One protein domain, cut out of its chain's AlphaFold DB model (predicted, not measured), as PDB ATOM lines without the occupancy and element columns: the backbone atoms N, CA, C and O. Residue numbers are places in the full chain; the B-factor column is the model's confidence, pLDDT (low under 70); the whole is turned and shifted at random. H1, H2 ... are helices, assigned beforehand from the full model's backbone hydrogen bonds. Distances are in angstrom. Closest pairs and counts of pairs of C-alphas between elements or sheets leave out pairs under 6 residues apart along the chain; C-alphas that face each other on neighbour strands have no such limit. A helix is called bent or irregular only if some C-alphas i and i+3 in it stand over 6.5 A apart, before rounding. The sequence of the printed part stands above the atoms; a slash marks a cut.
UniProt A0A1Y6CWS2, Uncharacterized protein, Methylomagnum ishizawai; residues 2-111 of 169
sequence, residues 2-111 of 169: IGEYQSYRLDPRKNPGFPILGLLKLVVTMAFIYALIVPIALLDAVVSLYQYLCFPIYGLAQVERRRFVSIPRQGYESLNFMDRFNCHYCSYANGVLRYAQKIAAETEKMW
ATOM      1  N   ILE A   2       0.852  -4.033  34.393       44.00
ATOM      2  CA  ILE A   2       0.451  -4.656  35.686       44.00
ATOM      3  C   ILE A   2       0.353  -3.638  36.849       44.00
ATOM      4  O   ILE A   2      -0.655  -3.618  37.552       44.00
ATOM      5  N   GLY A   3       1.336  -2.742  37.017       45.31
ATOM      6  CA  GLY A   3       1.319  -1.724  38.091       45.31
ATOM      7  C   GLY A   3       0.223  -0.657  37.937       45.31
ATOM      8  O   GLY A   3      -0.290  -0.111  38.914       45.31
ATOM      9  N   GLU A   4      -0.221  -0.421  36.703       51.75
ATOM     10  CA  GLU A   4      -1.342   0.472  36.394       51.75
ATOM     11  C   GLU A   4      -2.682  -0.167  36.799       51.75
ATOM     12  O   GLU A   4      -3.559   0.499  37.335       51.75
ATOM     13  N   TYR A   5      -2.809  -1.491  36.663       55.34
ATOM     14  CA  TYR A   5      -4.015  -2.237  37.033       55.34
ATOM     15  C   TYR A   5      -4.199  -2.362  38.555       55.34
ATOM     16  O   TYR A   5      -5.317  -2.294  39.068       55.34
ATOM     17  N   GLN A   6      -3.102  -2.532  39.297       59.84
ATOM     18  CA  GLN A   6      -3.135  -2.678  40.755       59.84
ATOM     19  C   GLN A   6      -3.406  -1.338  41.452       59.84
ATOM     20  O   GLN A   6      -4.219  -1.278  42.374       59.84
ATOM     21  N   SER A   7      -2.810  -0.254  40.950       57.47
ATOM     22  CA  SER A   7      -3.133   1.111  41.384       57.47
ATOM     23  C   SER A   7      -4.555   1.527  40.985       57.47
ATOM     24  O   SER A   7      -5.244   2.133  41.796       57.47
ATOM     25  N   TYR A   8      -5.053   1.118  39.810       61.25
ATOM     26  CA  TYR A   8      -6.451   1.324  39.408       61.25
ATOM     27  C   TYR A   8      -7.453   0.593  40.319       61.25
ATOM     28  O   TYR A   8      -8.467   1.169  40.705       61.25
ATOM     29  N   ARG A   9      -7.178  -0.665  40.704       59.47
ATOM     30  CA  ARG A   9      -8.063  -1.454  41.585       59.47
ATOM     31  C   ARG A   9      -8.149  -0.877  43.007       59.47
ATOM     32  O   ARG A   9      -9.195  -1.021  43.639       59.47
ATOM     33  N   LEU A  10      -7.060  -0.275  43.492       60.66
ATOM     34  CA  LEU A  10      -6.918   0.258  44.852       60.66
ATOM     35  C   LEU A  10      -7.211   1.762  44.967       60.66
ATOM     36  O   LEU A  10      -7.240   2.265  46.086       60.66
ATOM     37  N   ASP A  11      -7.422   2.476  43.855       64.00
ATOM     38  CA  ASP A  11      -7.804   3.891  43.857       64.00
ATOM     39  C   ASP A  11      -9.296   4.035  44.224       64.00
ATOM     40  O   ASP A  11     -10.168   3.726  43.401       64.00
ATOM     41  N   PRO A  12      -9.629   4.537  45.429       60.34
ATOM     42  CA  PRO A  12     -11.017   4.683  45.862       60.34
ATOM     43  C   PRO A  12     -11.806   5.686  45.006       60.34
ATOM     44  O   PRO A  12     -13.033   5.642  45.004       60.34
ATOM     45  N   ARG A  13     -11.134   6.568  44.244       66.75
ATOM     46  CA  ARG A  13     -11.796   7.487  43.301       66.75
ATOM     47  C   ARG A  13     -12.261   6.790  42.022       66.75
ATOM     48  O   ARG A  13     -13.226   7.239  41.415       66.75
ATOM     49  N   LYS A  14     -11.583   5.714  41.607       67.12
ATOM     50  CA  LYS A  14     -11.883   4.958  40.374       67.12
ATOM     51  C   LYS A  14     -12.667   3.673  40.638       67.12
ATOM     52  O   LYS A  14     -13.316   3.163  39.728       67.12
ATOM     53  N   ASN A  15     -12.642   3.172  41.871       61.72
ATOM     54  CA  ASN A  15     -13.403   2.008  42.310       61.72
ATOM     55  C   ASN A  15     -14.256   2.355  43.550       61.72
ATOM     56  O   ASN A  15     -13.869   2.025  44.676       61.72
ATOM     57  N   PRO A  16     -15.424   3.007  43.374       60.19
ATOM     58  CA  PRO A  16     -16.269   3.455  44.487       60.19
ATOM     59  C   PRO A  16     -16.866   2.296  45.311       60.19
ATOM     60  O   PRO A  16     -17.379   2.518  46.403       60.19
ATOM     61  N   GLY A  17     -16.775   1.055  44.815       59.75
ATOM     62  CA  GLY A  17     -17.156  -0.165  45.529       59.75
ATOM     63  C   GLY A  17     -16.062  -0.751  46.430       59.75
ATOM     64  O   GLY A  17     -16.267  -1.830  46.983       59.75
ATOM     65  N   PHE A  18     -14.903  -0.091  46.576       63.16
ATOM     66  CA  PHE A  18     -13.808  -0.519  47.452       63.16
ATOM     67  C   PHE A  18     -13.848   0.265  48.784       63.16
ATOM     68  O   PHE A  18     -13.199   1.304  48.910       63.16
ATOM     69  N   PRO A  19     -14.634  -0.174  49.791       64.88
ATOM     70  CA  PRO A  19     -14.777   0.550  51.055       64.88
ATOM     71  C   PRO A  19     -13.454   0.592  51.836       64.88
ATOM     72  O   PRO A  19     -12.566  -0.228  51.612       64.88
ATOM     73  N   ILE A  20     -13.353   1.463  52.848       66.12
ATOM     74  CA  ILE A  20     -12.240   1.497  53.828       66.12
ATOM     75  C   ILE A  20     -11.975   0.096  54.422       66.12
ATOM     76  O   ILE A  20     -10.835  -0.302  54.654       66.12
ATOM     77  N   LEU A  21     -13.037  -0.701  54.568       68.69
ATOM     78  CA  LEU A  21     -12.978  -2.103  54.975       68.69
ATOM     79  C   LEU A  21     -12.192  -2.998  53.991       68.69
ATOM     80  O   LEU A  21     -11.544  -3.951  54.411       68.69
ATOM     81  N   GLY A  22     -12.232  -2.707  52.689       70.56
ATOM     82  CA  GLY A  22     -11.446  -3.382  51.654       70.56
ATOM     83  C   GLY A  22      -9.951  -3.077  51.752       70.56
ATOM     84  O   GLY A  22      -9.135  -3.986  51.611       70.56
ATOM     85  N   LEU A  23      -9.587  -1.834  52.084       73.00
ATOM     86  CA  LEU A  23      -8.192  -1.448  52.315       73.00
ATOM     87  C   LEU A  23      -7.628  -2.111  53.581       73.00
ATOM     88  O   LEU A  23      -6.535  -2.671  53.538       73.00
ATOM     89  N   LEU A  24      -8.397  -2.122  54.676       78.06
ATOM     90  CA  LEU A  24      -8.018  -2.803  55.918       78.06
ATOM     91  C   LEU A  24      -7.770  -4.300  55.681       78.06
ATOM     92  O   LEU A  24      -6.743  -4.833  56.096       78.06
ATOM     93  N   LYS A  25      -8.679  -4.972  54.959       80.38
ATOM     94  CA  LYS A  25      -8.518  -6.381  54.570       80.38
ATOM     95  C   LYS A  25      -7.219  -6.607  53.804       80.38
ATOM     96  O   LYS A  25      -6.539  -7.589  54.069       80.38
ATOM     97  N   LEU A  26      -6.871  -5.703  52.890       79.38
ATOM     98  CA  LEU A  26      -5.664  -5.825  52.081       79.38
ATOM     99  C   LEU A  26      -4.393  -5.689  52.922       79.38
ATOM    100  O   LEU A  26      -3.482  -6.493  52.780       79.38
ATOM    101  N   VAL A  27      -4.338  -4.714  53.831       82.69
ATOM    102  CA  VAL A  27      -3.184  -4.528  54.727       82.69
ATOM    103  C   VAL A  27      -2.990  -5.751  55.623       82.69
ATOM    104  O   VAL A  27      -1.873  -6.250  55.751       82.69
ATOM    105  N   VAL A  28      -4.079  -6.272  56.192       85.88
ATOM    106  CA  VAL A  28      -4.036  -7.475  57.030       85.88
ATOM    107  C   VAL A  28      -3.558  -8.678  56.215       85.88
ATOM    108  O   VAL A  28      -2.629  -9.361  56.636       85.88
ATOM    109  N   THR A  29      -4.116  -8.926  55.027       86.62
ATOM    110  CA  THR A  29      -3.687 -10.065  54.198       86.62
ATOM    111  C   THR A  29      -2.246  -9.920  53.716       86.62
ATOM    112  O   THR A  29      -1.523 -10.911  53.726       86.62
ATOM    113  N   MET A  30      -1.783  -8.711  53.373       86.06
ATOM    114  CA  MET A  30      -0.374  -8.463  53.037       86.06
ATOM    115  C   MET A  30       0.554  -8.801  54.209       86.06
ATOM    116  O   MET A  30       1.597  -9.411  53.988       86.06
ATOM    117  N   ALA A  31       0.169  -8.467  55.446       87.00
ATOM    118  CA  ALA A  31       0.955  -8.812  56.628       87.00
ATOM    119  C   ALA A  31       1.110 -10.333  56.786       87.00
ATOM    120  O   ALA A  31       2.224 -10.817  56.979       87.00
ATOM    121  N   PHE A  32       0.025 -11.098  56.623       91.25
ATOM    122  CA  PHE A  32       0.084 -12.564  56.663       91.25
ATOM    123  C   PHE A  32       0.892 -13.159  55.507       91.25
ATOM    124  O   PHE A  32       1.676 -14.080  55.725       91.25
ATOM    125  N   ILE A  33       0.737 -12.629  54.288       90.12
ATOM    126  CA  ILE A  33       1.503 -13.084  53.122       90.12
ATOM    127  C   ILE A  33       2.993 -12.883  53.381       90.12
ATOM    128  O   ILE A  33       3.759 -13.828  53.244       90.12
ATOM    129  N   TYR A  34       3.409 -11.688  53.794       91.56
ATOM    130  CA  TYR A  34       4.823 -11.411  54.020       91.56
ATOM    131  C   TYR A  34       5.384 -12.115  55.254       91.56
ATOM    132  O   TYR A  34       6.567 -12.439  55.254       91.56
ATOM    133  N   ALA A  35       4.568 -12.425  56.264       93.44
ATOM    134  CA  ALA A  35       5.004 -13.231  57.405       93.44
ATOM    135  C   ALA A  35       5.502 -14.627  56.984       93.44
ATOM    136  O   ALA A  35       6.395 -15.176  57.633       93.44
ATOM    137  N   LEU A  36       5.010 -15.175  55.862       95.75
ATOM    138  CA  LEU A  36       5.491 -16.447  55.311       95.75
ATOM    139  C   LEU A  36       6.948 -16.387  54.828       95.75
ATOM    140  O   LEU A  36       7.549 -17.441  54.623       95.75
ATOM    141  N   ILE A  37       7.562 -15.204  54.716       95.44
ATOM    142  CA  ILE A  37       8.991 -15.107  54.394       95.44
ATOM    143  C   ILE A  37       9.856 -15.837  55.424       95.44
ATOM    144  O   ILE A  37      10.867 -16.425  55.054       95.44
ATOM    145  N   VAL A  38       9.447 -15.840  56.697       97.00
ATOM    146  CA  VAL A  38      10.195 -16.472  57.790       97.00
ATOM    147  C   VAL A  38      10.248 -17.995  57.620       97.00
ATOM    148  O   VAL A  38      11.356 -18.521  57.507       97.00
ATOM    149  N   PRO A  39       9.117 -18.731  57.541       97.56
ATOM    150  CA  PRO A  39       9.169 -20.173  57.316       97.56
ATOM    151  C   PRO A  39       9.780 -20.540  55.957       97.56
ATOM    152  O   PRO A  39      10.453 -21.562  55.864       97.56
ATOM    153  N   ILE A  40       9.614 -19.715  54.916       97.69
ATOM    154  CA  ILE A  40      10.236 -19.959  53.605       97.69
ATOM    155  C   ILE A  40      11.763 -19.836  53.684       97.69
ATOM    156  O   ILE A  40      12.468 -20.706  53.180       97.69
ATOM    157  N   ALA A  41      12.288 -18.792  54.325       97.38
ATOM    158  CA  ALA A  41      13.729 -18.615  54.490       97.38
ATOM    159  C   ALA A  41      14.339 -19.693  55.401       97.38
ATOM    160  O   ALA A  41      15.441 -20.175  55.139       97.38
ATOM    161  N   LEU A  42      13.607 -20.115  56.437       98.19
ATOM    162  CA  LEU A  42      14.007 -21.250  57.264       98.19
ATOM    163  C   LEU A  42      14.070 -22.538  56.438       98.19
ATOM    164  O   LEU A  42      15.061 -23.259  56.520       98.19
ATOM    165  N   LEU A  43      13.050 -22.808  55.617       98.12
ATOM    166  CA  LEU A  43      13.039 -23.958  54.717       98.12
ATOM    167  C   LEU A  43      14.250 -23.925  53.780       98.12
ATOM    168  O   LEU A  43      14.951 -24.922  53.691       98.12
ATOM    169  N   ASP A  44      14.527 -22.784  53.142       98.00
ATOM    170  CA  ASP A  44      15.688 -22.569  52.265       98.00
ATOM    171  C   ASP A  44      17.011 -22.923  52.963       98.00
ATOM    172  O   ASP A  44      17.827 -23.671  52.422       98.00
ATOM    173  N   ALA A  45      17.205 -22.450  54.198       98.19
ATOM    174  CA  ALA A  45      18.399 -22.745  54.984       98.19
ATOM    175  C   ALA A  45      18.499 -24.232  55.359       98.19
ATOM    176  O   ALA A  45      19.542 -24.855  55.156       98.19
ATOM    177  N   VAL A  46      17.411 -24.816  55.869       98.31
ATOM    178  CA  VAL A  46      17.387 -26.207  56.342       98.31
ATOM    179  C   VAL A  46      17.573 -27.189  55.189       98.31
ATOM    180  O   VAL A  46      18.373 -28.112  55.317       98.31
ATOM    181  N   VAL A  47      16.909 -26.994  54.045       97.75
ATOM    182  CA  VAL A  47      17.067 -27.892  52.884       97.75
ATOM    183  C   VAL A  47      18.435 -27.744  52.219       97.75
ATOM    184  O   VAL A  47      18.989 -28.733  51.734       97.75
ATOM    185  N   SER A  48      19.015 -26.538  52.239       97.50
ATOM    186  CA  SER A  48      20.396 -26.317  51.796       97.50
ATOM    187  C   SER A  48      21.386 -27.060  52.694       97.50
ATOM    188  O   SER A  48      22.268 -27.752  52.189       97.50
ATOM    189  N   LEU A  49      21.218 -26.966  54.018       97.94
ATOM    190  CA  LEU A  49      22.054 -27.680  54.983       97.94
ATOM    191  C   LEU A  49      21.890 -29.199  54.853       97.94
ATOM    192  O   LEU A  49      22.882 -29.920  54.821       97.94
ATOM    193  N   TYR A  50      20.651 -29.675  54.723       96.88
ATOM    194  CA  TYR A  50      20.334 -31.084  54.519       96.88
ATOM    195  C   TYR A  50      21.090 -31.666  53.323       96.88
ATOM    196  O   TYR A  50      21.823 -32.639  53.489       96.88
ATOM    197  N   GLN A  51      20.977 -31.063  52.132       96.62
ATOM    198  CA  GLN A  51      21.688 -31.603  50.973       96.62
ATOM    199  C   GLN A  51      23.206 -31.476  51.125       96.62
ATOM    200  O   GLN A  51      23.933 -32.371  50.714       96.62
ATOM    201  N   TYR A  52      23.697 -30.392  51.735       96.94
ATOM    202  CA  TYR A  52      25.129 -30.179  51.919       96.94
ATOM    203  C   TYR A  52      25.758 -31.286  52.772       96.94
ATOM    204  O   TYR A  52      26.850 -31.752  52.461       96.94
ATOM    205  N   LEU A  53      25.047 -31.732  53.811       96.19
ATOM    206  CA  LEU A  53      25.493 -32.803  54.695       96.19
ATOM    207  C   LEU A  53      25.239 -34.194  54.100       96.19
ATOM    208  O   LEU A  53      26.129 -35.037  54.115       96.19
ATOM    209  N   CYS A  54      24.040 -34.448  53.575       93.56
ATOM    210  CA  CYS A  54      23.614 -35.794  53.199       93.56
ATOM    211  C   CYS A  54      24.016 -36.190  51.775       93.56
ATOM    212  O   CYS A  54      24.377 -37.342  51.552       93.56
ATOM    213  N   PHE A  55      23.969 -35.283  50.795       93.38
ATOM    214  CA  PHE A  55      24.186 -35.668  49.395       93.38
ATOM    215  C   PHE A  55      25.599 -36.206  49.138       93.38
ATOM    216  O   PHE A  55      25.694 -37.240  48.482       93.38
ATOM    217  N   PRO A  56      26.680 -35.621  49.695       91.56
ATOM    218  CA  PRO A  56      28.017 -36.198  49.566       91.56
ATOM    219  C   PRO A  56      28.131 -37.606  50.163       91.56
ATOM    220  O   PRO A  56      28.817 -38.447  49.592       91.56
ATOM    221  N   ILE A  57      27.431 -37.880  51.272       90.19
ATOM    222  CA  ILE A  57      27.414 -39.205  51.916       90.19
ATOM    223  C   ILE A  57      26.767 -40.244  50.992       90.19
ATOM    224  O   ILE A  57      27.242 -41.370  50.904       90.19
ATOM    225  N   TYR A  58      25.711 -39.855  50.274       83.88
ATOM    226  CA  TYR A  58      25.004 -40.718  49.321       83.88
ATOM    227  C   TYR A  58      25.574 -40.680  47.892       83.88
ATOM    228  O   TYR A  58      24.990 -41.287  46.999       83.88
ATOM    229  N   GLY A  59      26.670 -39.951  47.638       84.69
ATOM    230  CA  GLY A  59      27.236 -39.796  46.290       84.69
ATOM    231  C   GLY A  59      26.361 -38.992  45.315       84.69
ATOM    232  O   GLY A  59      26.533 -39.094  44.102       84.69
ATOM    233  N   LEU A  60      25.417 -38.191  45.818       86.62
ATOM    234  CA  LEU A  60      24.509 -37.384  45.004       86.62
ATOM    235  C   LEU A  60      25.105 -36.027  44.634       86.62
ATOM    236  O   LEU A  60      25.762 -35.358  45.435       86.62
ATOM    237  N   ALA A  61      24.798 -35.572  43.418       88.81
ATOM    238  CA  ALA A  61      25.148 -34.231  42.973       88.81
ATOM    239  C   ALA A  61      24.288 -33.176  43.686       88.81
ATOM    240  O   ALA A  61      23.059 -33.273  43.721       88.81
ATOM    241  N   GLN A  62      24.930 -32.133  44.214       91.00
ATOM    242  CA  GLN A  62      24.223 -31.019  44.843       91.00
ATOM    243  C   GLN A  62      23.339 -30.274  43.833       91.00
ATOM    244  O   GLN A  62      23.727 -30.000  42.694       91.00
ATOM    245  N   VAL A  63      22.139 -29.900  44.272       94.94
ATOM    246  CA  VAL A  63      21.203 -29.105  43.480       94.94
ATOM    247  C   VAL A  63      21.651 -27.647  43.510       94.94
ATOM    248  O   VAL A  63      21.689 -27.005  44.560       94.94
ATOM    249  N   GLU A  64      21.937 -27.079  42.340       95.00
ATOM    250  CA  GLU A  64      22.337 -25.677  42.227       95.00
ATOM    251  C   GLU A  64      21.186 -24.713  42.564       95.00
ATOM    252  O   GLU A  64      20.336 -24.413  41.720       95.00
ATOM    253  N   ARG A  65      21.205 -24.132  43.769       95.19
ATOM    254  CA  ARG A  65      20.197 -23.164  44.238       95.19
ATOM    255  C   ARG A  65      19.951 -22.005  43.263       95.19
ATOM    256  O   ARG A  65      18.805 -21.612  43.044       95.19
ATOM    257  N   ARG A  66      21.007 -21.482  42.625       93.56
ATOM    258  CA  ARG A  66      20.941 -20.347  41.676       93.56
ATOM    259  C   ARG A  66      20.043 -20.588  40.458       93.56
ATOM    260  O   ARG A  66      19.591 -19.625  39.852       93.56
ATOM    261  N   ARG A  67      19.787 -21.853  40.091       93.44
ATOM    262  CA  ARG A  67      18.897 -22.208  38.969       93.44
ATOM    263  C   ARG A  67      17.415 -22.042  39.315       93.44
ATOM    264  O   ARG A  67      16.578 -22.018  38.419       93.44
ATOM    265  N   PHE A  68      17.100 -21.948  40.604       93.69
ATOM    266  CA  PHE A  68      15.736 -21.863  41.119       93.69
ATOM    267  C   PHE A  68      15.464 -20.508  41.761       93.69
ATOM    268  O   PHE A  68      14.456 -19.873  41.464       93.69
ATOM    269  N   VAL A  69      16.375 -20.053  42.624       92.19
ATOM    270  CA  VAL A  69      16.265 -18.773  43.323       92.19
ATOM    271  C   VAL A  69      17.043 -17.720  42.542       92.19
ATOM    272  O   VAL A  69      18.211 -17.444  42.821       92.19
ATOM    273  N   SER A  70      16.381 -17.134  41.549       86.69
ATOM    274  CA  SER A  70      16.895 -16.005  40.778       86.69
ATOM    275  C   SER A  70      15.984 -14.803  40.965       86.69
ATOM    276  O   SER A  70      14.805 -14.844  40.617       86.69
ATOM    277  N   ILE A  71      16.539 -13.721  41.494       80.88
ATOM    278  CA  ILE A  71      15.828 -12.454  41.581       80.88
ATOM    279  C   ILE A  71      16.005 -11.736  40.235       80.88
ATOM    280  O   ILE A  71      17.156 -11.472  39.864       80.88
ATOM    281  N   PRO A  72      14.923 -11.431  39.490       71.69
ATOM    282  CA  PRO A  72      15.049 -10.665  38.258       71.69
ATOM    283  C   PRO A  72      15.701  -9.314  38.575       71.69
ATOM    284  O   PRO A  72      15.554  -8.795  39.678       71.69
ATOM    285  N   ARG A  73      16.464  -8.756  37.629       67.00
ATOM    286  CA  ARG A  73      17.050  -7.399  37.724       67.00
ATOM    287  C   ARG A  73      16.584  -6.472  36.599       67.00
ATOM    288  O   ARG A  73      16.773  -5.267  36.692       67.00
ATOM    289  N   GLN A  74      15.978  -7.025  35.550       65.00
ATOM    290  CA  GLN A  74      15.569  -6.312  34.340       65.00
ATOM    291  C   GLN A  74      14.041  -6.144  34.306       65.00
ATOM    292  O   GLN A  74      13.318  -7.019  34.778       65.00
ATOM    293  N   GLY A  75      13.554  -5.028  33.749       65.12
ATOM    294  CA  GLY A  75      12.116  -4.753  33.577       65.12
ATOM    295  C   GLY A  75      11.439  -3.948  34.697       65.12
ATOM    296  O   GLY A  75      10.215  -3.855  34.724       65.12
ATOM    297  N   TYR A  76      12.208  -3.355  35.620       64.88
ATOM    298  CA  TYR A  76      11.673  -2.622  36.780       64.88
ATOM    299  C   TYR A  76      11.471  -1.120  36.590       64.88
ATOM    300  O   TYR A  76      10.881  -0.484  37.465       64.88
ATOM    301  N   GLU A  77      11.937  -0.553  35.480       66.50
ATOM    302  CA  GLU A  77      11.883   0.896  35.238       66.50
ATOM    303  C   GLU A  77      10.442   1.429  35.213       66.50
ATOM    304  O   GLU A  77      10.199   2.570  35.589       66.50
ATOM    305  N   SER A  78       9.470   0.577  34.870       66.88
ATOM    306  CA  SER A  78       8.046   0.921  34.829       66.88
ATOM    307  C   SER A  78       7.238   0.493  36.069       66.88
ATOM    308  O   SER A  78       6.009   0.544  36.025       66.88
ATOM    309  N   LEU A  79       7.867  -0.022  37.134       73.69
ATOM    310  CA  LEU A  79       7.174  -0.569  38.315       73.69
ATOM    311  C   LEU A  79       7.388   0.311  39.550       73.69
ATOM    312  O   LEU A  79       8.504   0.761  39.792       73.69
ATOM    313  N   ASN A  80       6.355   0.494  40.378       80.38
ATOM    314  CA  ASN A  80       6.467   1.205  41.655       80.38
ATOM    315  C   ASN A  80       7.223   0.374  42.703       80.38
ATOM    316  O   ASN A  80       7.324  -0.847  42.593       80.38
ATOM    317  N   PHE A  81       7.730   1.023  43.757       80.00
ATOM    318  CA  PHE A  81       8.517   0.360  44.810       80.00
ATOM    319  C   PHE A  81       7.826  -0.880  45.400       80.00
ATOM    320  O   PHE A  81       8.451  -1.936  45.499       80.00
ATOM    321  N   MET A  82       6.533  -0.777  45.725       79.25
ATOM    322  CA  MET A  82       5.760  -1.896  46.275       79.25
ATOM    323  C   MET A  82       5.610  -3.061  45.293       79.25
ATOM    324  O   MET A  82       5.700  -4.219  45.695       79.25
ATOM    325  N   ASP A  83       5.431  -2.785  44.001       80.62
ATOM    326  CA  ASP A  83       5.298  -3.839  42.989       80.62
ATOM    327  C   ASP A  83       6.625  -4.572  42.785       80.62
ATOM    328  O   ASP A  83       6.653  -5.796  42.639       80.62
ATOM    329  N   ARG A  84       7.743  -3.839  42.848       82.44
ATOM    330  CA  ARG A  84       9.082  -4.439  42.836       82.44
ATOM    331  C   ARG A  84       9.276  -5.341  44.048       82.44
ATOM    332  O   ARG A  84       9.672  -6.490  43.879       82.44
ATOM    333  N   PHE A  85       8.937  -4.866  45.246       85.31
ATOM    334  CA  PHE A  85       9.028  -5.665  46.471       85.31
ATOM    335  C   PHE A  85       8.200  -6.956  46.384       85.31
ATOM    336  O   PHE A  85       8.725  -8.039  46.636       85.31
ATOM    337  N   ASN A  86       6.948  -6.862  45.932       85.81
ATOM    338  CA  ASN A  86       6.089  -8.021  45.682       85.81
ATOM    339  C   ASN A  86       6.703  -8.997  44.674       85.81
ATOM    340  O   ASN A  86       6.704 -10.208  44.891       85.81
ATOM    341  N   CYS A  87       7.255  -8.481  43.575       86.75
ATOM    342  CA  CYS A  87       7.912  -9.296  42.560       86.75
ATOM    343  C   CYS A  87       9.126 -10.042  43.135       86.75
ATOM    344  O   CYS A  87       9.278 -11.242  42.893       86.75
ATOM    345  N   HIS A  88       9.955  -9.370  43.940       89.62
ATOM    346  CA  HIS A  88      11.086  -9.987  44.634       89.62
ATOM    347  C   HIS A  88      10.628 -11.078  45.603       89.62
ATOM    348  O   HIS A  88      11.155 -12.189  45.554       89.62
ATOM    349  N   TYR A  89       9.615 -10.783  46.423       91.12
ATOM    350  CA  TYR A  89       9.029 -11.730  47.366       91.12
ATOM    351  C   TYR A  89       8.527 -12.990  46.652       91.12
ATOM    352  O   TYR A  89       8.964 -14.098  46.963       91.12
ATOM    353  N   CYS A  90       7.676 -12.830  45.635       90.44
ATOM    354  CA  CYS A  90       7.110 -13.950  44.889       90.44
ATOM    355  C   CYS A  90       8.182 -14.749  44.139       90.44
ATOM    356  O   CYS A  90       8.108 -15.977  44.099       90.44
ATOM    357  N   SER A  91       9.181 -14.080  43.554       91.38
ATOM    358  CA  SER A  91      10.283 -14.759  42.855       91.38
ATOM    359  C   SER A  91      11.116 -15.600  43.822       91.38
ATOM    360  O   SER A  91      11.427 -16.752  43.526       91.38
ATOM    361  N   TYR A  92      11.432 -15.051  44.998       95.12
ATOM    362  CA  TYR A  92      12.164 -15.763  46.041       95.12
ATOM    363  C   TYR A  92      11.363 -16.953  46.581       95.12
ATOM    364  O   TYR A  92      11.850 -18.081  46.532       95.12
ATOM    365  N   ALA A  93      10.119 -16.725  47.013       95.62
ATOM    366  CA  ALA A  93       9.255 -17.751  47.592       95.62
ATOM    367  C   ALA A  93       9.056 -18.949  46.652       95.62
ATOM    368  O   ALA A  93       9.314 -20.091  47.028       95.62
ATOM    369  N   ASN A  94       8.667 -18.694  45.399       95.75
ATOM    370  CA  ASN A  94       8.480 -19.764  44.418       95.75
ATOM    371  C   ASN A  94       9.802 -20.452  44.052       95.75
ATOM    372  O   ASN A  94       9.826 -21.664  43.837       95.75
ATOM    373  N   GLY A  95      10.904 -19.699  43.993       96.31
ATOM    374  CA  GLY A  95      12.234 -20.254  43.757       96.31
ATOM    375  C   GLY A  95      12.640 -21.254  44.839       96.31
ATOM    376  O   GLY A  95      13.042 -22.370  44.519       96.31
ATOM    377  N   VAL A  96      12.471 -20.888  46.114       97.81
ATOM    378  CA  VAL A  96      12.786 -21.754  47.261       97.81
ATOM    379  C   VAL A  96      11.927 -23.015  47.254       97.81
ATOM    380  O   VAL A  96      12.457 -24.109  47.432       97.81
ATOM    381  N   LEU A  97      10.622 -22.903  46.992       96.88
ATOM    382  CA  LEU A  97       9.733 -24.070  46.965       96.88
ATOM    383  C   LEU A  97      10.118 -25.062  45.858       96.88
ATOM    384  O   LEU A  97      10.172 -26.266  46.102       96.88
ATOM    385  N   ARG A  98      10.456 -24.572  44.659       95.62
ATOM    386  CA  ARG A  98      10.930 -25.428  43.554       95.62
ATOM    387  C   ARG A  98      12.290 -26.057  43.854       95.62
ATOM    388  O   ARG A  98      12.526 -27.206  43.491       95.62
ATOM    389  N   TYR A  99      13.176 -25.315  44.513       97.00
ATOM    390  CA  TYR A  99      14.470 -25.816  44.963       97.00
ATOM    391  C   TYR A  99      14.312 -26.948  45.986       97.00
ATOM    392  O   TYR A  99      14.858 -28.031  45.783       97.00
ATOM    393  N   ALA A 100      13.496 -26.738  47.023       97.12
ATOM    394  CA  ALA A 100      13.186 -27.747  48.032       97.12
ATOM    395  C   ALA A 100      12.531 -28.992  47.412       97.12
ATOM    396  O   ALA A 100      12.957 -30.113  47.687       97.12
ATOM    397  N   GLN A 101      11.561 -28.807  46.508       94.50
ATOM    398  CA  GLN A 101      10.935 -29.908  45.772       94.50
ATOM    399  C   GLN A 101      11.966 -30.708  44.967       94.50
ATOM    400  O   GLN A 101      11.916 -31.935  44.959       94.50
ATOM    401  N   LYS A 102      12.914 -30.038  44.301       94.25
ATOM    402  CA  LYS A 102      13.959 -30.719  43.530       94.25
ATOM    403  C   LYS A 102      14.875 -31.555  44.424       94.25
ATOM    404  O   LYS A 102      15.193 -32.677  44.053       94.25
ATOM    405  N   ILE A 103      15.276 -31.034  45.583       94.12
ATOM    406  CA  ILE A 103      16.076 -31.782  46.569       94.12
ATOM    407  C   ILE A 103      15.316 -33.025  47.039       94.12
ATOM    408  O   ILE A 103      15.875 -34.121  47.045       94.12
ATOM    409  N   ALA A 104      14.034 -32.868  47.381       92.12
ATOM    410  CA  ALA A 104      13.180 -33.981  47.779       92.12
ATOM    411  C   ALA A 104      13.048 -35.022  46.655       92.12
ATOM    412  O   ALA A 104      13.174 -36.211  46.918       92.12
ATOM    413  N   ALA A 105      12.896 -34.590  45.400       89.00
ATOM    414  CA  ALA A 105      12.827 -35.479  44.243       89.00
ATOM    415  C   ALA A 105      14.127 -36.270  44.005       89.00
ATOM    416  O   ALA A 105      14.066 -37.448  43.670       89.00
ATOM    417  N   GLU A 106      15.306 -35.656  44.174       88.25
ATOM    418  CA  GLU A 106      16.581 -36.393  44.085       88.25
ATOM    419  C   GLU A 106      16.757 -37.373  45.253       88.25
ATOM    420  O   GLU A 106      17.272 -38.472  45.064       88.25
ATOM    421  N   THR A 107      16.264 -37.014  46.438       88.81
ATOM    422  CA  THR A 107      16.247 -37.913  47.599       88.81
ATOM    423  C   THR A 107      15.332 -39.113  47.349       88.81
ATOM    424  O   THR A 107      15.711 -40.254  47.607       88.81
ATOM    425  N   GLU A 108      14.139 -38.871  46.803       86.19
ATOM    426  CA  GLU A 108      13.128 -39.895  46.533       86.19
ATOM    427  C   GLU A 108      13.613 -40.937  45.521       86.19
ATOM    428  O   GLU A 108      13.413 -42.126  45.744       86.19
ATOM    429  N   LYS A 109      14.324 -40.523  44.463       82.50
ATOM    430  CA  LYS A 109      14.925 -41.454  43.487       82.50
ATOM    431  C   LYS A 109      15.840 -42.494  44.130       82.50
ATOM    432  O   LYS A 109      15.913 -43.618  43.652       82.50
ATOM    433  N   MET A 110      16.549 -42.106  45.186       77.12
ATOM    434  CA  MET A 110      17.478 -42.989  45.887       77.12
ATOM    435  C   MET A 110      16.785 -43.832  46.948       77.12
ATOM    436  O   MET A 110      17.088 -45.010  47.091       77.12
ATOM    437  N   TRP A 111      15.891 -43.221  47.723       79.31
ATOM    438  CA  TRP A 111      15.298 -43.865  48.894       79.31
ATOM    439  C   TRP A 111      14.066 -44.706  48.561       79.31
ATOM    440  O   TRP A 111      13.816 -45.708  49.226       79.31
TER     441      TRP A 111
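What this domain is: This is residues 2 to 111 of the 169 residues of an uncharacterized protein of Methylomagnum ishizawai (UniProt A0A1Y6CWS2). This is a long, narrow, wedge-like arrangement: H2 and H3 follow each other nearly end to end, and the long helix H4 packs on H3, while H2 and H4 splay apart. The short H1 lies at the open end, near the beginnings of H2 and H4, and residues 58 to 80, with no named element, run back from the end of H3 to the start of H4. The printed part has 110 residues, with four named helices in the order H1, H2, H3, H4 and no named strand, and is all helix. It is loose, with a radius of gyration of the C-alphas of 19.1 A, and a rod spanning 61 by 29 by 19 A.

How they stand to each other: H1, residues 2 to 10, is close to but not clearly touching H2, residues 20 to 35; their closest C-alphas, Leu 10 and Leu 23, are 7.8 A apart. H2 and H3, residues 37 to 57, meet only through their link. H3 touches H4, residues 81 to 111, with residues 89 to 103 of H4 alone; their closest C-alphas, Asp 44 and Val 96, are 5.8 A apart. H3 and H4 run the same way at a shallow tilt of 31 degrees. H2 and H4 are close but not clearly touching, at a steep tilt of 40 degrees; their closest C-alphas, Tyr 34 and Tyr 89, are 7.9 A apart. H1 and H4 are close but not clearly touching, with the closest C-alphas, Gly 3 and Asp 83, 6.7 A apart. H1 and H3 are apart. In H1 and H2 every O i to N i+4 pair is within hydrogen-bond range, as are 15 of 17 in H3 and 26 of 27 in H4.

Where its parts are: H1 begins at C-alpha 2, (0.451, -4.656, 35.686). H2 is 23.0 A long from first to last C-alpha, and H3 30.4 A. H3 is only just irregular: C-alphas 53 and 56 are 6.6 A apart. H4, 44.9 A long, ends at C-alpha 111, (15.298, -43.865, 48.894).

The domain as a whole: The two C-alphas farthest apart, Arg 13 and Ile 57, are 61.6 A apart. The printed part has no cut. The link from H3 to H4 is long, with 23 residues. Mean pLDDT of the printed part is 83.2; residues 2 to 21 and 73 to 78 are under 70.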